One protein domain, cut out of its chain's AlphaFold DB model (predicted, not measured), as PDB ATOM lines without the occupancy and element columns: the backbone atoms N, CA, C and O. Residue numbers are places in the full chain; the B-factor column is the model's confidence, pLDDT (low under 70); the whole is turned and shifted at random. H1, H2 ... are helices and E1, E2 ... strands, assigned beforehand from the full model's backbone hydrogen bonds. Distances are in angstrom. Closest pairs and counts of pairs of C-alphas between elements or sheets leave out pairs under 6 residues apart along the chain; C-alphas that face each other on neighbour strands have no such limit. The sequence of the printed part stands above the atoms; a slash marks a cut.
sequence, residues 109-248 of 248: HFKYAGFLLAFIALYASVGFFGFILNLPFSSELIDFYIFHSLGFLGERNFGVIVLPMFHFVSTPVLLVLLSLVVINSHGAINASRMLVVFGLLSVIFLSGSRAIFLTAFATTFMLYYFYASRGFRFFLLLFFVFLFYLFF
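AT A GLANCE: This is residues 109 to 248 of the 248 residues of an uncharacterized protein of Agarivorans albus MKT 106 (UniProt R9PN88). A two-stranded hairpin, E1 and E2, lies at one end of a bundle of three helices, H3, H4 and H5, and H6 folds back alongside H5. The longest helix, H1, crosses H3 and H4 steeply, and the short H2 packs on the end of H1 that is near the hairpin. The printed part has 140 residues, with six named helices and two named strands in the order H1, H2, E1, E2, H3, H4, H5, H6; the sheet, E1 then E2, is antiparallel, and the class is mostly helix. The whole is compact, with a radius of gyration of the C-alphas of 16.1 A and spans of 49 by 40 by 26 A.

IN THESE COORDINATES: Strand E1 is residues 151 to 158, 20.7 A long, and bends by 52 degrees at residue 154; C-alpha 151 is at (24.764, -32.627, 7.488). Strand E2 is residues 161 to 168, 21.5 A. Helix H1, residues 109 to 129, begins with C-alpha 109 at (15.802, -11.789, 4.465) and is 29.9 A long. H2 is residues 138 to 147, H3 residues 173 to 183, and H4 residues 191 to 206, 22.2 A. H5 is residues 210 to 227, 25.8 A, and H6 residues 230 to 247, 26.2 A, ending with C-alpha 247 at (7.001, -42.916, -3.482).

HOW THE PARTS SIT: E1 and E2 form a hairpin, with N 154 and O 165 2.9 A apart and N 163 and O 156 2.8 A apart, within hydrogen-bond range. The closest C-alphas of H1 and E2, Ser 125 and Phe 166, are 6.6 A apart; those of H2 and E1, Tyr 145 and Gly 151, 5.2 A. H1 touches H2 with residues 123 to 128 alone, closest C-alphas Gly 127 and Ser 138 at 5.2 A, only just about perpendicular at 72 degrees. H1 touches H4 at a steep tilt of 57 degrees, closest C-alphas Leu 122 and Val 203 at 5.3 A. H3, H4 and H5 form an up and down bundle, each running against the one before; H3 and H4 come closest at C-alphas Leu 178 and Val 197, 6.6 A. H5 and H6 form a helical hairpin at a shallow tilt of 7 degrees, closest C-alphas Tyr 225 and Arg 233 at 5.4 A. H2 and H6 are apart. Every O i to N i+4 pair is within hydrogen-bond range in H1, H2, H3, H4 and H6; in H5, 13 of 14 are.

THE WHOLE: The two C-alphas farthest apart, Phe 147 and Arg 230, are 49.9 A apart. The printed part has no cut and no long link. Mean pLDDT of the printed part is 80.5; residues 130 to 133, 158, 186 to 189, 208 to 209, 211 and 246 to 248 are under 70.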
ATOM      1  N   HIS A 109      14.649 -11.186   3.790       85.25
ATOM      2  CA  HIS A 109      15.802 -11.789   4.465       85.25
ATOM      3  C   HIS A 109      15.814 -13.312   4.348       85.25
ATOM      4  O   HIS A 109      16.835 -13.906   3.998       85.25
ATOM      5  N   PHE A 110      14.661 -13.936   4.580       86.50
ATOM      6  CA  PHE A 110      14.488 -15.373   4.451       86.50
ATOM      7  C   PHE A 110      14.701 -15.831   3.008       86.50
ATOM      8  O   PHE A 110      15.338 -16.856   2.785       86.50
ATOM      9  N   LYS A 111      14.221 -15.062   2.016       88.38
ATOM     10  CA  LYS A 111      14.464 -15.356   0.598       88.38
ATOM     11  C   LYS A 111      15.949 -15.406   0.282       88.38
ATOM     12  O   LYS A 111      16.405 -16.409  -0.255       88.38
ATOM     13  N   TYR A 112      16.704 -14.365   0.624       88.69
ATOM     14  CA  TYR A 112      18.133 -14.320   0.316       88.69
ATOM     15  C   TYR A 112      18.925 -15.400   1.055       88.69
ATOM     16  O   TYR A 112      19.694 -16.126   0.427       88.69
ATOM     17  N   ALA A 113      18.699 -15.556   2.362       88.94
ATOM     18  CA  ALA A 113      19.379 -16.581   3.152       88.94
ATOM     19  C   ALA A 113      19.017 -17.999   2.674       88.94
ATOM     20  O   ALA A 113      19.884 -18.862   2.553       88.94
ATOM     21  N   GLY A 114      17.746 -18.230   2.340       90.00
ATOM     22  CA  GLY A 114      17.271 -19.499   1.810       90.00
ATOM     23  C   GLY A 114      17.810 -19.803   0.410       90.00
ATOM     24  O   GLY A 114      18.152 -20.950   0.140       90.00
ATOM     25  N   PHE A 115      17.906 -18.814  -0.486       91.06
ATOM     26  CA  PHE A 115      18.496 -19.019  -1.814       91.06
ATOM     27  C   PHE A 115      19.973 -19.373  -1.724       91.06
ATOM     28  O   PHE A 115      20.428 -20.262  -2.441       91.06
ATOM     29  N   LEU A 116      20.706 -18.723  -0.820       91.56
ATOM     30  CA  LEU A 116      22.099 -19.064  -0.576       91.56
ATOM     31  C   LEU A 116      22.233 -20.482  -0.004       91.56
ATOM     32  O   LEU A 116      23.061 -21.246  -0.489       91.56
ATOM     33  N   LEU A 117      21.375 -20.870   0.947       90.75
ATOM     34  CA  LEU A 117      21.311 -22.252   1.431       90.75
ATOM     35  C   LEU A 117      21.017 -23.237   0.292       90.75
ATOM     36  O   LEU A 117      21.691 -24.255   0.187       90.75
ATOM     37  N   ALA A 118      20.037 -22.942  -0.566       91.19
ATOM     38  CA  ALA A 118      19.690 -23.795  -1.698       91.19
ATOM     39  C   ALA A 118      20.872 -23.959  -2.658       91.19
ATOM     40  O   ALA A 118      21.148 -25.068  -3.101       91.19
ATOM     41  N   PHE A 119      21.588 -22.870  -2.945       91.06
ATOM     42  CA  PHE A 119      22.781 -22.897  -3.780       91.06
ATOM     43  C   PHE A 119      23.891 -23.751  -3.160       91.06
ATOM     44  O   PHE A 119      24.416 -24.629  -3.835       91.06
ATOM     45  N   ILE A 120      24.209 -23.546  -1.879       90.31
ATOM     46  CA  ILE A 120      25.242 -24.315  -1.164       90.31
ATOM     47  C   ILE A 120      24.871 -25.799  -1.112       90.31
ATOM     48  O   ILE A 120      25.698 -26.656  -1.417       90.31
ATOM     49  N   ALA A 121      23.618 -26.106  -0.780       89.44
ATOM     50  CA  ALA A 121      23.132 -27.476  -0.722       89.44
ATOM     51  C   ALA A 121      23.135 -28.141  -2.104       89.44
ATOM     52  O   ALA A 121      23.540 -29.297  -2.213       89.44
ATOM     53  N   LEU A 122      22.752 -27.422  -3.168       88.00
ATOM     54  CA  LEU A 122      22.863 -27.917  -4.542       88.00
ATOM     55  C   LEU A 122      24.319 -28.197  -4.900       88.00
ATOM     56  O   LEU A 122      24.621 -29.267  -5.410       88.00
ATOM     57  N   TYR A 123      25.206 -27.246  -4.615       89.25
ATOM     58  CA  TYR A 123      26.625 -27.327  -4.927       89.25
ATOM     59  C   TYR A 123      27.270 -28.558  -4.290       89.25
ATOM     60  O   TYR A 123      27.868 -29.385  -4.973       89.25
ATOM     61  N   ALA A 124      27.077 -28.719  -2.982       89.00
ATOM     62  CA  ALA A 124      27.589 -29.860  -2.244       89.00
ATOM     63  C   ALA A 124      26.904 -31.175  -2.648       89.00
ATOM     64  O   ALA A 124      27.577 -32.194  -2.742       89.00
ATOM     65  N   SER A 125      25.605 -31.170  -2.968       86.00
ATOM     66  CA  SER A 125      24.926 -32.368  -3.484       86.00
ATOM     67  C   SER A 125      25.471 -32.784  -4.851       86.00
ATOM     68  O   SER A 125      25.723 -33.961  -5.076       86.00
ATOM     69  N   VAL A 126      25.692 -31.837  -5.768       86.50
ATOM     70  CA  VAL A 126      26.281 -32.121  -7.085       86.50
ATOM     71  C   VAL A 126      27.709 -32.633  -6.932       86.50
ATOM     72  O   VAL A 126      28.065 -33.575  -7.625       86.50
ATOM     73  N   GLY A 127      28.504 -32.074  -6.015       87.69
ATOM     74  CA  GLY A 127      29.837 -32.598  -5.710       87.69
ATOM     75  C   GLY A 127      29.802 -34.005  -5.110       87.69
ATOM     76  O   GLY A 127      30.601 -34.851  -5.484       87.69
ATOM     77  N   PHE A 128      28.829 -34.287  -4.240       86.06
ATOM     78  CA  PHE A 128      28.651 -35.595  -3.611       86.06
ATOM     79  C   PHE A 128      28.225 -36.689  -4.604       86.06
ATOM     80  O   PHE A 128      28.792 -37.777  -4.620       86.06
ATOM     81  N   PHE A 129      27.230 -36.405  -5.450       80.00
ATOM     82  CA  PHE A 129      26.746 -37.334  -6.483       80.00
ATOM     83  C   PHE A 129      27.609 -37.325  -7.755       80.00
ATOM     84  O   PHE A 129      27.429 -38.146  -8.658       80.00
ATOM     85  N   GLY A 130      28.521 -36.363  -7.856       66.94
ATOM     86  CA  GLY A 130      29.286 -36.054  -9.047       66.94
ATOM     87  C   GLY A 130      30.471 -36.983  -9.247       66.94
ATOM     88  O   GLY A 130      31.609 -36.573  -9.070       66.94
ATOM     89  N   PHE A 131      30.231 -38.173  -9.794       54.91
ATOM     90  CA  PHE A 131      31.266 -38.878 -10.568       54.91
ATOM     91  C   PHE A 131      31.625 -38.133 -11.879       54.91
ATOM     92  O   PHE A 131      32.574 -38.504 -12.561       54.91
ATOM     93  N   ILE A 132      30.857 -37.095 -12.251       54.84
ATOM     94  CA  ILE A 132      30.868 -36.450 -13.579       54.84
ATOM     95  C   ILE A 132      31.433 -35.016 -13.549       54.84
ATOM     96  O   ILE A 132      31.984 -34.555 -14.546       54.84
ATOM     97  N   LEU A 133      31.319 -34.298 -12.427       66.75
ATOM     98  CA  LEU A 133      31.777 -32.911 -12.295       66.75
ATOM     99  C   LEU A 133      32.645 -32.788 -11.047       66.75
ATOM    100  O   LEU A 133      32.133 -32.767  -9.933       66.75
ATOM    101  N   ASN A 134      33.959 -32.694 -11.248       73.44
ATOM    102  CA  ASN A 134      34.913 -32.459 -10.172       73.44
ATOM    103  C   ASN A 134      34.840 -30.976  -9.761       73.44
ATOM    104  O   ASN A 134      35.539 -30.124 -10.315       73.44
ATOM    105  N   LEU A 135      33.884 -30.654  -8.883       85.56
ATOM    106  CA  LEU A 135      33.637 -29.293  -8.420       85.56
ATOM    107  C   LEU A 135      34.711 -28.871  -7.401       85.56
ATOM    108  O   LEU A 135      34.993 -29.612  -6.461       85.56
ATOM    109  N   PRO A 136      35.317 -27.680  -7.545       88.00
ATOM    110  CA  PRO A 136      36.384 -27.245  -6.648       88.00
ATOM    111  C   PRO A 136      35.861 -27.029  -5.224       88.00
ATOM    112  O   PRO A 136      34.847 -26.380  -5.034       88.00
ATOM    113  N   PHE A 137      36.569 -27.493  -4.198       88.69
ATOM    114  CA  PHE A 137      36.156 -27.328  -2.795       88.69
ATOM    115  C   PHE A 137      34.864 -28.063  -2.393       88.69
ATOM    116  O   PHE A 137      34.365 -27.845  -1.286       88.69
ATOM    117  N   SER A 138      34.275 -28.913  -3.249       89.75
ATOM    118  CA  SER A 138      33.055 -29.633  -2.867       89.75
ATOM    119  C   SER A 138      33.313 -30.660  -1.769       89.75
ATOM    120  O   SER A 138      32.473 -30.804  -0.887       89.75
ATOM    121  N   SER A 139      34.469 -31.330  -1.790       88.31
ATOM    122  CA  SER A 139      34.911 -32.245  -0.728       88.31
ATOM    123  C   SER A 139      35.048 -31.525   0.608       88.31
ATOM    124  O   SER A 139      34.427 -31.919   1.584       88.31
ATOM    125  N   GLU A 140      35.765 -30.405   0.628       92.25
ATOM    126  CA  GLU A 140      36.028 -29.604   1.819       92.25
ATOM    127  C   GLU A 140      34.733 -29.022   2.389       92.25
ATOM    128  O   GLU A 140      34.562 -28.936   3.603       92.25
ATOM    129  N   LEU A 141      33.791 -28.650   1.516       90.50
ATOM    130  CA  LEU A 141      32.463 -28.210   1.920       90.50
ATOM    131  C   LEU A 141      31.654 -29.357   2.540       90.50
ATOM    132  O   LEU A 141      31.037 -29.165   3.584       90.50
ATOM    133  N   ILE A 142      31.648 -30.545   1.933       89.81
ATOM    134  CA  ILE A 142      30.963 -31.721   2.489       89.81
ATOM    135  C   ILE A 142      31.571 -32.087   3.849       89.81
ATOM    136  O   ILE A 142      30.833 -32.223   4.828       89.81
ATOM    137  N   ASP A 143      32.901 -32.147   3.936       91.06
ATOM    138  CA  ASP A 143      33.644 -32.440   5.162       91.06
ATOM    139  C   ASP A 143      33.340 -31.419   6.255       91.06
ATOM    140  O   ASP A 143      33.080 -31.797   7.395       91.06
ATOM    141  N   PHE A 144      33.281 -30.129   5.913       90.94
ATOM    142  CA  PHE A 144      32.880 -29.075   6.842       90.94
ATOM    143  C   PHE A 144      31.482 -29.329   7.423       90.94
ATOM    144  O   PHE A 144      31.279 -29.235   8.636       90.94
ATOM    145  N   TYR A 145      30.507 -29.672   6.578       90.44
ATOM    146  CA  TYR A 145      29.134 -29.923   7.019       90.44
ATOM    147  C   TYR A 145      29.013 -31.189   7.876       90.44
ATOM    148  O   TYR A 145      28.264 -31.178   8.856       90.44
ATOM    149  N   ILE A 146      29.754 -32.250   7.548       90.56
ATOM    150  CA  ILE A 146      29.792 -33.489   8.339       90.56
ATOM    151  C   ILE A 146      30.480 -33.239   9.684       90.56
ATOM    152  O   ILE A 146      29.918 -33.558  10.731       90.56
ATOM    153  N   PHE A 147      31.661 -32.617   9.675       91.88
ATOM    154  CA  PHE A 147      32.462 -32.342  10.871       91.88
ATOM    155  C   PHE A 147      31.707 -31.490  11.898       91.88
ATOM    156  O   PHE A 147      31.846 -31.681  13.105       91.88
ATOM    157  N   HIS A 148      30.876 -30.561  11.425       87.62
ATOM    158  CA  HIS A 148      30.081 -29.679  12.274       87.62
ATOM    159  C   HIS A 148      28.650 -30.163  12.548       87.62
ATOM    160  O   HIS A 148      27.847 -29.391  13.082       87.62
ATOM    161  N   SER A 149      28.308 -31.407  12.198       87.69
ATOM    162  CA  SER A 149      26.961 -31.973  12.377       87.69
ATOM    163  C   SER A 149      25.849 -31.133  11.726       87.69
ATOM    164  O   SER A 149      24.714 -31.095  12.204       87.69
ATOM    165  N   LEU A 150      26.174 -30.432  10.639       86.88
ATOM    166  CA  LEU A 150      25.229 -29.662   9.823       86.88
ATOM    167  C   LEU A 150      24.637 -30.491   8.684       86.88
ATOM    168  O   LEU A 150      23.623 -30.114   8.089       86.88
ATOM    169  N   GLY A 151      25.273 -31.613   8.381       88.44
ATOM    170  CA  GLY A 151      24.764 -32.627   7.488       88.44
ATOM    171  C   GLY A 151      25.308 -33.999   7.844       88.44
ATOM    172  O   GLY A 151      26.197 -34.133   8.680       88.44
ATOM    173  N   PHE A 152      24.747 -35.027   7.223       88.06
ATOM    174  CA  PHE A 152      25.201 -36.399   7.404       88.06
ATOM    175  C   PHE A 152      25.080 -37.186   6.108       88.06
ATOM    176  O   PHE A 152      24.201 -36.934   5.279       88.06
ATOM    177  N   LEU A 153      25.978 -38.153   5.959       88.75
ATOM    178  CA  LEU A 153      25.907 -39.158   4.912       88.75
ATOM    179  C   LEU A 153      24.973 -40.276   5.356       88.75
ATOM    180  O   LEU A 153      24.968 -40.682   6.517       88.75
ATOM    181  N   GLY A 154      24.180 -40.772   4.421       83.94
ATOM    182  CA  GLY A 154      23.303 -41.904   4.648       83.94
ATOM    183  C   GLY A 154      23.021 -42.647   3.359       83.94
ATOM    184  O   GLY A 154      23.467 -42.267   2.277       83.94
ATOM    185  N   GLU A 155      22.236 -43.702   3.489       81.94
ATOM    186  CA  GLU A 155      21.742 -44.485   2.369       81.94
ATOM    187  C   GLU A 155      20.223 -44.489   2.372       81.94
ATOM    188  O   GLU A 155      19.566 -44.295   3.403       81.94
ATOM    189  N   ARG A 156      19.649 -44.696   1.190       71.44
ATOM    190  CA  ARG A 156      18.213 -44.606   1.007       71.44
ATOM    191  C   ARG A 156      17.650 -45.665   0.078       71.44
ATOM    192  O   ARG A 156      17.961 -45.686  -1.104       71.44
ATOM    193  N   ASN A 157      16.693 -46.430   0.600       73.12
ATOM    194  CA  ASN A 157      16.074 -47.555  -0.106       73.12
ATOM    195  C   ASN A 157      14.820 -47.129  -0.878       73.12
ATOM    196  O   ASN A 157      13.727 -47.110  -0.315       73.12
ATOM    197  N   PHE A 158      14.936 -46.785  -2.156       67.25
ATOM    198  CA  PHE A 158      13.809 -46.594  -3.073       67.25
ATOM    199  C   PHE A 158      13.349 -47.938  -3.650       67.25
ATOM    200  O   PHE A 158      13.765 -48.347  -4.736       67.25
ATOM    201  N   GLY A 159      12.506 -48.647  -2.894       71.88
ATOM    202  CA  GLY A 159      12.108 -50.010  -3.233       71.88
ATOM    203  C   GLY A 159      13.327 -50.931  -3.200       71.88
ATOM    204  O   GLY A 159      13.853 -51.212  -2.128       71.88
ATOM    205  N   VAL A 160      13.792 -51.349  -4.378       73.94
ATOM    206  CA  VAL A 160      14.959 -52.237  -4.550       73.94
ATOM    207  C   VAL A 160      16.274 -51.455  -4.715       73.94
ATOM    208  O   VAL A 160      17.353 -52.032  -4.626       73.94
ATOM    209  N   ILE A 161      16.214 -50.141  -4.953       74.56
ATOM    210  CA  ILE A 161      17.400 -49.321  -5.231       74.56
ATOM    211  C   ILE A 161      17.878 -48.652  -3.943       74.56
ATOM    212  O   ILE A 161      17.125 -47.899  -3.329       74.56
ATOM    213  N   VAL A 162      19.137 -48.869  -3.564       79.00
ATOM    214  CA  VAL A 162      19.801 -48.131  -2.481       79.00
ATOM    215  C   VAL A 162      20.613 -46.993  -3.094       79.00
ATOM    216  O   VAL A 162      21.505 -47.238  -3.901       79.00
ATOM    217  N   LEU A 163      20.282 -45.747  -2.751       78.00
ATOM    218  CA  LEU A 163      20.997 -44.559  -3.217       78.00
ATOM    219  C   LEU A 163      21.746 -43.895  -2.058       78.00
ATOM    220  O   LEU A 163      21.154 -43.736  -0.984       78.00
ATOM    221  N   PRO A 164      23.002 -43.460  -2.262       81.44
ATOM    222  CA  PRO A 164      23.690 -42.633  -1.286       81.44
ATOM    223  C   PRO A 164      22.963 -41.291  -1.144       81.44
ATOM    224  O   PRO A 164      22.271 -40.828  -2.051       81.44
ATOM    225  N   MET A 165      23.093 -40.665   0.015       82.56
ATOM    226  CA  MET A 165      22.389 -39.440   0.358       82.56
ATOM    227  C   MET A 165      23.293 -38.545   1.190       82.56
ATOM    228  O   MET A 165      23.919 -39.003   2.143       82.56
ATOM    229  N   PHE A 166      23.274 -37.251   0.877       86.19
ATOM    230  CA  PHE A 166      23.831 -36.224   1.740       86.19
ATOM    231  C   PHE A 166      22.704 -35.337   2.272       86.19
ATOM    232  O   PHE A 166      22.090 -34.576   1.526       86.19
ATOM    233  N   HIS A 167      22.387 -35.478   3.561       86.94
ATOM    234  CA  HIS A 167      21.317 -34.722   4.205       86.94
ATOM    235  C   HIS A 167      21.838 -33.420   4.794       86.94
ATOM    236  O   HIS A 167      22.786 -33.455   5.571       86.94
ATOM    237  N   PHE A 168      21.152 -32.303   4.551       87.56
ATOM    238  CA  PHE A 168      21.395 -31.060   5.291       87.56
ATOM    239  C   PHE A 168      20.358 -30.884   6.396       87.56
ATOM    240  O   PHE A 168      19.155 -30.867   6.122       87.56
ATOM    241  N   VAL A 169      20.806 -30.626   7.625       86.12
ATOM    242  CA  VAL A 169      19.924 -30.347   8.775       86.12
ATOM    243  C   VAL A 169      19.027 -29.130   8.506       86.12
ATOM    244  O   VAL A 169      17.860 -29.113   8.892       86.12
ATOM    245  N   SER A 170      19.531 -28.140   7.763       86.44
ATOM    246  CA  SER A 170      18.799 -26.917   7.406       86.44
ATOM    247  C   SER A 170      17.794 -27.086   6.255       86.44
ATOM    248  O   SER A 170      17.069 -26.145   5.945       86.44
ATOM    249  N   THR A 171      17.687 -28.256   5.615       85.50
ATOM    250  CA  THR A 171      16.786 -28.472   4.455       85.50
ATOM    251  C   THR A 171      15.319 -28.103   4.693       85.50
ATOM    252  O   THR A 171      14.715 -27.549   3.773       85.50
ATOM    253  N   PRO A 172      14.708 -28.332   5.878       84.69
ATOM    254  CA  PRO A 172      13.327 -27.913   6.131       84.69
ATOM    255  C   PRO A 172      13.076 -26.415   5.883       84.69
ATOM    256  O   PRO A 172      11.976 -26.036   5.491       84.69
ATOM    257  N   VAL A 173      14.097 -25.563   6.033       85.81
ATOM    258  CA  VAL A 173      14.034 -24.118   5.736       85.81
ATOM    259  C   VAL A 173      13.676 -23.863   4.266       85.81
ATOM    260  O   VAL A 173      12.950 -22.916   3.953       85.81
ATOM    261  N   LEU A 174      14.103 -24.738   3.350       88.19
ATOM    262  CA  LEU A 174      13.810 -24.616   1.921       88.19
ATOM    263  C   LEU A 174      12.315 -24.777   1.601       88.19
ATOM    264  O   LEU A 174      11.860 -24.235   0.597       88.19
ATOM    265  N   LEU A 175      11.527 -25.440   2.460       85.00
ATOM    266  CA  LEU A 175      10.066 -25.526   2.305       85.00
ATOM    267  C   LEU A 175       9.394 -24.163   2.461       85.00
ATOM    268  O   LEU A 175       8.479 -23.816   1.711       85.00
ATOM    269  N   VAL A 176       9.863 -23.373   3.424       85.62
ATOM    270  CA  VAL A 176       9.365 -22.015   3.643       85.62
ATOM    271  C   VAL A 176       9.764 -21.134   2.460       85.62
ATOM    272  O   VAL A 176       8.933 -20.383   1.955       85.62
ATOM    273  N   LEU A 177      10.992 -21.276   1.946       88.88
ATOM    274  CA  LEU A 177      11.436 -20.540   0.760       88.88
ATOM    275  C   LEU A 177      10.579 -20.880  -0.461       88.88
ATOM    276  O   LEU A 177      10.101 -19.978  -1.145       88.88
ATOM    277  N   LEU A 178      10.364 -22.172  -0.714       87.38
ATOM    278  CA  LEU A 178       9.509 -22.664  -1.788       87.38
ATOM    279  C   LEU A 178       8.098 -22.076  -1.676       87.38
ATOM    280  O   LEU A 178       7.582 -21.528  -2.648       87.38
ATOM    281  N   SER A 179       7.516 -22.094  -0.474       83.69
ATOM    282  CA  SER A 179       6.210 -21.482  -0.204       83.69
ATOM    283  C   SER A 179       6.208 -19.990  -0.535       83.69
ATOM    284  O   SER A 179       5.320 -19.516  -1.241       83.69
ATOM    285  N   LEU A 180       7.228 -19.245  -0.094       84.81
ATOM    286  CA  LEU A 180       7.355 -17.817  -0.388       84.81
ATOM    287  C   LEU A 180       7.492 -17.553  -1.892       84.81
ATOM    288  O   LEU A 180       6.869 -16.621  -2.396       84.81
ATOM    289  N   VAL A 181       8.292 -18.334  -2.621       84.38
ATOM    290  CA  VAL A 181       8.451 -18.184  -4.078       84.38
ATOM    291  C   VAL A 181       7.122 -18.425  -4.789       84.38
ATOM    292  O   VAL A 181       6.729 -17.622  -5.637       84.38
ATOM    293  N   VAL A 182       6.405 -19.485  -4.418       78.62
ATOM    294  CA  VAL A 182       5.134 -19.846  -5.052       78.62
ATOM    295  C   VAL A 182       4.035 -18.827  -4.723       78.62
ATOM    296  O   VAL A 182       3.361 -18.365  -5.642       78.62
ATOM    297  N   ILE A 183       3.894 -18.390  -3.463       80.00
ATOM    298  CA  ILE A 183       2.917 -17.356  -3.065       80.00
ATOM    299  C   ILE A 183       3.176 -16.048  -3.823       80.00
ATOM    300  O   ILE A 183       2.269 -15.490  -4.430       80.00
ATOM    301  N   ASN A 184       4.430 -15.587  -3.877       77.38
ATOM    302  CA  ASN A 184       4.779 -14.351  -4.591       77.38
ATOM    303  C   ASN A 184       4.643 -14.460  -6.121       77.38
ATOM    304  O   ASN A 184       4.804 -13.463  -6.828       77.38
ATOM    305  N   SER A 185       4.348 -15.652  -6.645       70.69
ATOM    306  CA  SER A 185       4.150 -15.888  -8.073       70.69
ATOM    307  C   SER A 185       2.695 -15.723  -8.536       70.69
ATOM    308  O   SER A 185       2.431 -15.999  -9.706       70.69
ATOM    309  N   HIS A 186       1.777 -15.264  -7.663       63.59
ATOM    310  CA  HIS A 186       0.335 -15.071  -7.913       63.59
ATOM    311  C   HIS A 186      -0.027 -14.815  -9.390       63.59
ATOM    312  O   HIS A 186       0.141 -13.715  -9.913       63.59
ATOM    313  N   GLY A 187      -0.533 -15.855 -10.061       57.56
ATOM    314  CA  GLY A 187      -1.160 -15.778 -11.386       57.56
ATOM    315  C   GLY A 187      -0.234 -15.640 -12.602       57.56
ATOM    316  O   GLY A 187      -0.695 -15.867 -13.714       57.56
ATOM    317  N   ALA A 188       1.053 -15.331 -12.429       62.22
ATOM    318  CA  ALA A 188       2.006 -15.186 -13.532       62.22
ATOM    319  C   ALA A 188       3.246 -16.049 -13.283       62.22
ATOM    320  O   ALA A 188       4.276 -15.600 -12.767       62.22
ATOM    321  N   ILE A 189       3.130 -17.323 -13.642       65.12
ATOM    322  CA  ILE A 189       4.254 -18.252 -13.661       65.12
ATOM    323  C   ILE A 189       5.039 -17.969 -14.942       65.12
ATOM    324  O   ILE A 189       4.591 -18.300 -16.036       65.12
ATOM    325  N   ASN A 190       6.197 -17.328 -14.818       72.25
ATOM    326  CA  ASN A 190       7.138 -17.181 -15.925       72.25
ATOM    327  C   ASN A 190       8.241 -18.249 -15.831       72.25
ATOM    328  O   ASN A 190       8.451 -18.855 -14.776       72.25
ATOM    329  N   ALA A 191       8.964 -18.466 -16.933       75.06
ATOM    330  CA  ALA A 191      10.001 -19.496 -17.016       75.06
ATOM    331  C   ALA A 191      11.052 -19.373 -15.897       75.06
ATOM    332  O   ALA A 191      11.430 -20.375 -15.299       75.06
ATOM    333  N   SER A 192      11.453 -18.149 -15.530       78.69
ATOM    334  CA  SER A 192      12.407 -17.923 -14.436       78.69
ATOM    335  C   SER A 192      11.889 -18.414 -13.081       78.69
ATOM    336  O   SER A 192      12.636 -19.022 -12.322       78.69
ATOM    337  N   ARG A 193      10.604 -18.198 -12.768       79.75
ATOM    338  CA  ARG A 193      10.000 -18.668 -11.510       79.75
ATOM    339  C   ARG A 193       9.876 -20.187 -11.490       79.75
ATOM    340  O   ARG A 193      10.139 -20.793 -10.456       79.75
ATOM    341  N   MET A 194       9.542 -20.805 -12.626       78.19
ATOM    342  CA  MET A 194       9.529 -22.268 -12.735       78.19
ATOM    343  C   MET A 194      10.920 -22.852 -12.519       78.19
ATOM    344  O   MET A 194      11.052 -23.791 -11.745       78.19
ATOM    345  N   LEU A 195      11.954 -22.270 -13.133       82.44
ATOM    346  CA  LEU A 195      13.341 -22.699 -12.939       82.44
ATOM    347  C   LEU A 195      13.753 -22.635 -11.467       82.44
ATOM    348  O   LEU A 195      14.353 -23.579 -10.963       82.44
ATOM    349  N   VAL A 196      13.375 -21.570 -10.757       86.00
ATOM    350  CA  VAL A 196      13.627 -21.457  -9.315       86.00
ATOM    351  C   VAL A 196      12.906 -22.553  -8.527       86.00
ATOM    352  O   VAL A 196      13.521 -23.203  -7.685       86.00
ATOM    353  N   VAL A 197      11.618 -22.788  -8.801       85.38
ATOM    354  CA  VAL A 197      10.838 -23.847  -8.137       85.38
ATOM    355  C   VAL A 197      11.448 -25.223  -8.401       85.38
ATOM    356  O   VAL A 197      11.648 -25.985  -7.458       85.38
ATOM    357  N   PHE A 198      11.805 -25.528  -9.650       83.69
ATOM    358  CA  PHE A 198      12.469 -26.782 -10.002       83.69
ATOM    359  C   PHE A 198      13.833 -26.914  -9.324       83.69
ATOM    360  O   PHE A 198      14.137 -27.981  -8.792       83.69
ATOM    361  N   GLY A 199      14.625 -25.841  -9.271       86.88
ATOM    362  CA  GLY A 199      15.897 -25.816  -8.552       86.88
ATOM    363  C   GLY A 199      15.725 -26.163  -7.073       86.88
ATOM    364  O   GLY A 199      16.387 -27.066  -6.572       86.88
ATOM    365  N   LEU A 200      14.769 -25.525  -6.390       87.94
ATOM    366  CA  LEU A 200      14.468 -25.809  -4.982       87.94
ATOM    367  C   LEU A 200      13.984 -27.244  -4.759       87.94
ATOM    368  O   LEU A 200      14.453 -27.906  -3.837       87.94
ATOM    369  N   LEU A 201      13.085 -27.745  -5.611       85.31
ATOM    370  CA  LEU A 201      12.621 -29.134  -5.542       85.31
ATOM    371  C   LEU A 201      13.766 -30.128  -5.762       85.31
ATOM    372  O   LEU A 201      13.815 -31.147  -5.080       85.31
ATOM    373  N   SER A 202      14.704 -29.809  -6.656       83.25
ATOM    374  CA  SER A 202      15.879 -30.642  -6.931       83.25
ATOM    375  C   SER A 202      16.794 -30.707  -5.711       83.25
ATOM    376  O   SER A 202      17.187 -31.791  -5.300       83.25
ATOM    377  N   VAL A 203      17.061 -29.572  -5.058       86.25
ATOM    378  CA  VAL A 203      17.850 -29.534  -3.816       86.25
ATOM    379  C   VAL A 203      17.171 -30.313  -2.695       86.25
ATOM    380  O   VAL A 203      17.816 -31.100  -2.007       86.25
ATOM    381  N   ILE A 204      15.861 -30.132  -2.515       85.69
ATOM    382  CA  ILE A 204      15.090 -30.860  -1.500       85.69
ATOM    383  C   ILE A 204      15.127 -32.370  -1.767       85.69
ATOM    384  O   ILE A 204      15.273 -33.157  -0.831       85.69
ATOM    385  N   PHE A 205      15.006 -32.770  -3.034       80.06
ATOM    386  CA  PHE A 205      15.092 -34.165  -3.448       80.06
ATOM    387  C   PHE A 205      16.474 -34.759  -3.162       80.06
ATOM    388  O   PHE A 205      16.557 -35.814  -2.535       80.06
ATOM    389  N   LEU A 206      17.541 -34.056  -3.552       78.94
ATOM    390  CA  LEU A 206      18.928 -34.486  -3.347       78.94
ATOM    391  C   LEU A 206      19.315 -34.536  -1.865       78.94
ATOM    392  O   LEU A 206      20.046 -35.433  -1.456       78.94
ATOM    393  N   SER A 207      18.745 -33.650  -1.043       74.56
ATOM    394  CA  SER A 207      18.889 -33.691   0.417       74.56
ATOM    395  C   SER A 207      18.121 -34.856   1.069       74.56
ATOM    396  O   SER A 207      18.206 -35.095   2.271       74.56
ATOM    397  N   GLY A 208      17.346 -35.626   0.302       65.25
ATOM    398  CA  GLY A 208      17.026 -37.008   0.648       65.25
ATOM    399  C   GLY A 208      16.008 -37.241   1.772       65.25
ATOM    400  O   GLY A 208      15.897 -38.360   2.266       65.25
ATOM    401  N   SER A 209      15.175 -36.268   2.156       69.56
ATOM    402  CA  SER A 209      14.045 -36.529   3.071       69.56
ATOM    403  C   SER A 209      12.724 -36.736   2.317       69.56
ATOM    404  O   SER A 209      12.274 -35.860   1.588       69.56
ATOM    405  N   ARG A 210      12.067 -37.900   2.500       70.75
ATOM    406  CA  ARG A 210      10.780 -38.264   1.826       70.75
ATOM    407  C   ARG A 210       9.673 -37.367   2.325       70.75
ATOM    408  O   ARG A 210       8.883 -36.885   1.530       70.75
ATOM    409  N   ALA A 211       9.634 -37.164   3.638       68.88
ATOM    410  CA  ALA A 211       8.637 -36.320   4.265       68.88
ATOM    411  C   ALA A 211       8.775 -34.878   3.767       68.88
ATOM    412  O   ALA A 211       7.782 -34.285   3.359       68.88
ATOM    413  N   ILE A 212      10.001 -34.337   3.711       73.00
ATOM    414  CA  ILE A 212      10.239 -32.975   3.208       73.00
ATOM    415  C   ILE A 212       9.907 -32.899   1.719       73.00
ATOM    416  O   ILE A 212       9.226 -31.970   1.310       73.00
ATOM    417  N   PHE A 213      10.307 -33.883   0.918       74.00
ATOM    418  CA  PHE A 213       9.971 -33.936  -0.501       74.00
ATOM    419  C   PHE A 213       8.456 -33.991  -0.733       74.00
ATOM    420  O   PHE A 213       7.920 -33.141  -1.437       74.00
ATOM    421  N   LEU A 214       7.735 -34.908  -0.082       75.06
ATOM    422  CA  LEU A 214       6.278 -35.000  -0.184       75.06
ATOM    423  C   LEU A 214       5.606 -33.709   0.286       75.06
ATOM    424  O   LEU A 214       4.684 -33.234  -0.364       75.06
ATOM    425  N   THR A 215       6.092 -33.107   1.372       76.88
ATOM    426  CA  THR A 215       5.574 -31.829   1.878       76.88
ATOM    427  C   THR A 215       5.847 -30.695   0.891       76.88
ATOM    428  O   THR A 215       4.969 -29.868   0.660       76.88
ATOM    429  N   ALA A 216       7.018 -30.668   0.250       76.75
ATOM    430  CA  ALA A 216       7.360 -29.705  -0.793       76.75
ATOM    431  C   ALA A 216       6.432 -29.853  -2.003       76.75
ATOM    432  O   ALA A 216       5.888 -28.859  -2.493       76.75
ATOM    433  N   PHE A 217       6.205 -31.094  -2.442       76.12
ATOM    434  CA  PHE A 217       5.284 -31.418  -3.524       76.12
ATOM    435  C   PHE A 217       3.856 -31.044  -3.161       76.12
ATOM    436  O   PHE A 217       3.254 -30.284  -3.902       76.12
ATOM    437  N   ALA A 218       3.341 -31.474  -2.010       75.38
ATOM    438  CA  ALA A 218       1.999 -31.151  -1.531       75.38
ATOM    439  C   ALA A 218       1.784 -29.639  -1.383       75.38
ATOM    440  O   ALA A 218       0.740 -29.122  -1.769       75.38
ATOM    441  N   THR A 219       2.779 -28.903  -0.887       74.06
ATOM    442  CA  THR A 219       2.697 -27.442  -0.747       74.06
ATOM    443  C   THR A 219       2.647 -26.760  -2.112       74.06
ATOM    444  O   THR A 219       1.750 -25.965  -2.380       74.06
ATOM    445  N   THR A 220       3.567 -27.121  -3.009       73.06
ATOM    446  CA  THR A 220       3.601 -26.620  -4.393       73.06
ATOM    447  C   THR A 220       2.304 -26.961  -5.126       73.06
ATOM    448  O   THR A 220       1.718 -26.122  -5.804       73.06
ATOM    449  N   PHE A 221       1.821 -28.182  -4.920       77.12
ATOM    450  CA  PHE A 221       0.597 -28.729  -5.471       77.12
ATOM    451  C   PHE A 221      -0.640 -27.952  -5.037       77.12
ATOM    452  O   PHE A 221      -1.370 -27.446  -5.883       77.12
ATOM    453  N   MET A 222      -0.857 -27.831  -3.725       74.25
ATOM    454  CA  MET A 222      -1.996 -27.122  -3.146       74.25
ATOM    455  C   MET A 222      -2.012 -25.676  -3.623       74.25
ATOM    456  O   MET A 222      -3.047 -25.176  -4.059       74.25
ATOM    457  N   LEU A 223      -0.851 -25.021  -3.619       70.69
ATOM    458  CA  LEU A 223      -0.738 -23.646  -4.081       70.69
ATOM    459  C   LEU A 223      -1.079 -23.518  -5.573       70.69
ATOM    460  O   LEU A 223      -1.891 -22.665  -5.916       70.69
ATOM    461  N   TYR A 224      -0.566 -24.381  -6.457       73.75
ATOM    462  CA  TYR A 224      -0.967 -24.357  -7.872       73.75
ATOM    463  C   TYR A 224      -2.440 -24.713  -8.075       73.75
ATOM    464  O   TYR A 224      -3.106 -24.077  -8.890       73.75
ATOM    465  N   TYR A 225      -2.977 -25.668  -7.316       78.06
ATOM    466  CA  TYR A 225      -4.376 -26.079  -7.385       78.06
ATOM    467  C   TYR A 225      -5.329 -24.904  -7.123       78.06
ATOM    468  O   TYR A 225      -6.300 -24.721  -7.864       78.06
ATOM    469  N   PHE A 226      -5.028 -24.051  -6.137       76.00
ATOM    470  CA  PHE A 226      -5.852 -22.875  -5.839       76.00
ATOM    471  C   PHE A 226      -5.920 -21.877  -7.005       76.00
ATOM    472  O   PHE A 226      -6.999 -21.348  -7.279       76.00
ATOM    473  N   TYR A 227      -4.826 -21.679  -7.744       72.19
ATOM    474  CA  TYR A 227      -4.751 -20.699  -8.841       72.19
ATOM    475  C   TYR A 227      -4.989 -21.288 -10.244       72.19
ATOM    476  O   TYR A 227      -5.074 -20.548 -11.220       72.19
ATOM    477  N   ALA A 228      -5.112 -22.609 -10.358       73.38
ATOM    478  CA  ALA A 228      -5.281 -23.325 -11.616       73.38
ATOM    479  C   ALA A 228      -6.701 -23.240 -12.204       73.38
ATOM    480  O   ALA A 228      -7.695 -23.174 -11.475       73.38
ATOM    481  N   SER A 229      -6.804 -23.361 -13.533       79.19
ATOM    482  CA  SER A 229      -8.074 -23.616 -14.226       79.19
ATOM    483  C   SER A 229      -8.640 -24.996 -13.855       79.19
ATOM    484  O   SER A 229      -7.899 -25.895 -13.458       79.19
ATOM    485  N   ARG A 230      -9.958 -25.204 -14.006       81.25
ATOM    486  CA  ARG A 230     -10.623 -26.471 -13.623       81.25
ATOM    487  C   ARG A 230      -9.997 -27.713 -14.277       81.25
ATOM    488  O   ARG A 230      -9.837 -28.724 -13.603       81.25
ATOM    489  N   GLY A 231      -9.607 -27.630 -15.551       78.12
ATOM    490  CA  GLY A 231      -8.941 -28.736 -16.251       78.12
ATOM    491  C   GLY A 231      -7.543 -29.029 -15.699       78.12
ATOM    492  O   GLY A 231      -7.202 -30.182 -15.445       78.12
ATOM    493  N   PHE A 232      -6.757 -27.984 -15.420       78.44
ATOM    494  CA  PHE A 232      -5.420 -28.152 -14.849       78.44
ATOM    495  C   PHE A 232      -5.470 -28.664 -13.402       78.44
ATOM    496  O   PHE A 232      -4.631 -29.466 -13.017       78.44
ATOM    497  N   ARG A 233      -6.500 -28.299 -12.624       80.94
ATOM    498  CA  ARG A 233      -6.762 -28.872 -11.289       80.94
ATOM    499  C   ARG A 233      -6.938 -30.392 -11.319       80.94
ATOM    500  O   ARG A 233      -6.433 -31.070 -10.430       80.94
ATOM    501  N   PHE A 234      -7.627 -30.923 -12.328       80.06
ATOM    502  CA  PHE A 234      -7.820 -32.368 -12.475       80.06
ATOM    503  C   PHE A 234      -6.521 -33.084 -12.868       80.06
ATOM    504  O   PHE A 234      -6.170 -34.088 -12.255       80.06
ATOM    505  N   PHE A 235      -5.764 -32.523 -13.822       80.81
ATOM    506  CA  PHE A 235      -4.425 -33.019 -14.171       80.81
ATOM    507  C   PHE A 235      -3.502 -33.054 -12.951       80.81
ATOM    508  O   PHE A 235      -2.856 -34.062 -12.680       80.81
ATOM    509  N   LEU A 236      -3.493 -31.961 -12.190       79.19
ATOM    510  CA  LEU A 236      -2.780 -31.857 -10.934       79.19
ATOM    511  C   LEU A 236      -3.197 -33.012  -9.998       79.19
ATOM    512  O   LEU A 236      -2.333 -33.774  -9.570       79.19
ATOM    513  N   LEU A 237      -4.487 -33.203  -9.709       82.25
ATOM    514  CA  LEU A 237      -4.936 -34.267  -8.796       82.25
ATOM    515  C   LEU A 237      -4.443 -35.657  -9.217       82.25
ATOM    516  O   LEU A 237      -3.925 -36.396  -8.381       82.25
ATOM    517  N   LEU A 238      -4.531 -35.985 -10.508       83.12
ATOM    518  CA  LEU A 238      -4.013 -37.246 -11.041       83.12
ATOM    519  C   LEU A 238      -2.494 -37.364 -10.874       83.12
ATOM    520  O   LEU A 238      -1.999 -38.414 -10.468       83.12
ATOM    521  N   PHE A 239      -1.755 -36.286 -11.136       80.06
ATOM    522  CA  PHE A 239      -0.304 -36.251 -10.968       80.06
ATOM    523  C   PHE A 239       0.117 -36.428  -9.503       80.06
ATOM    524  O   PHE A 239       1.072 -37.148  -9.221       80.06
ATOM    525  N   PHE A 240      -0.611 -35.829  -8.558       81.12
ATOM    526  CA  PHE A 240      -0.348 -36.000  -7.128       81.12
ATOM    527  C   PHE A 240      -0.575 -37.444  -6.673       81.12
ATOM    528  O   PHE A 240       0.274 -38.000  -5.982       81.12
ATOM    529  N   VAL A 241      -1.678 -38.071  -7.098       81.31
ATOM    530  CA  VAL A 241      -1.961 -39.487  -6.804       81.31
ATOM    531  C   VAL A 241      -0.887 -40.397  -7.405       81.31
ATOM    532  O   VAL A 241      -0.400 -41.297  -6.724       81.31
ATOM    533  N   PHE A 242      -0.467 -40.133  -8.647       78.44
ATOM    534  CA  PHE A 242       0.614 -40.873  -9.299       78.44
ATOM    535  C   PHE A 242       1.937 -40.766  -8.531       78.44
ATOM    536  O   PHE A 242       2.583 -41.779  -8.271       78.44
ATOM    537  N   LEU A 243       2.330 -39.556  -8.122       73.69
ATOM    538  CA  LEU A 243       3.534 -39.359  -7.316       73.69
ATOM    539  C   LEU A 243       3.425 -40.059  -5.962       73.69
ATOM    540  O   LEU A 243       4.381 -40.697  -5.537       73.69
ATOM    541  N   PHE A 244       2.274 -39.967  -5.293       74.62
ATOM    542  CA  PHE A 244       2.063 -40.644  -4.018       74.62
ATOM    543  C   PHE A 244       2.294 -42.154  -4.151       74.62
ATOM    544  O   PHE A 244       3.073 -42.702  -3.383       74.62
ATOM    545  N   TYR A 245       1.723 -42.785  -5.181       74.88
ATOM    546  CA  TYR A 245       1.935 -44.204  -5.490       74.88
ATOM    547  C   TYR A 245       3.390 -44.553  -5.851       74.88
ATOM    548  O   TYR A 245       3.868 -45.641  -5.566       74.88
ATOM    549  N   LEU A 246       4.126 -43.648  -6.501       68.06
ATOM    550  CA  LEU A 246       5.513 -43.915  -6.895       68.06
ATOM    551  C   LEU A 246       6.488 -43.862  -5.706       68.06
ATOM    552  O   LEU A 246       7.550 -44.482  -5.745       68.06
ATOM    553  N   PHE A 247       6.149 -43.107  -4.658       65.38
ATOM    554  CA  PHE A 247       7.001 -42.916  -3.482       65.38
ATOM    555  C   PHE A 247       6.568 -43.727  -2.244       65.38
ATOM    556  O   PHE A 247       7.340 -43.746  -1.273       65.38
ATOM    557  N   PHE A 248       5.398 -44.382  -2.273       61.75
ATOM    558  CA  PHE A 248       4.814 -45.185  -1.186       61.75
ATOM    559  C   PHE A 248       4.153 -46.455  -1.716       61.75
ATOM    560  O   PHE A 248       4.424 -47.518  -1.114       61.75
TER     561      PHE A 248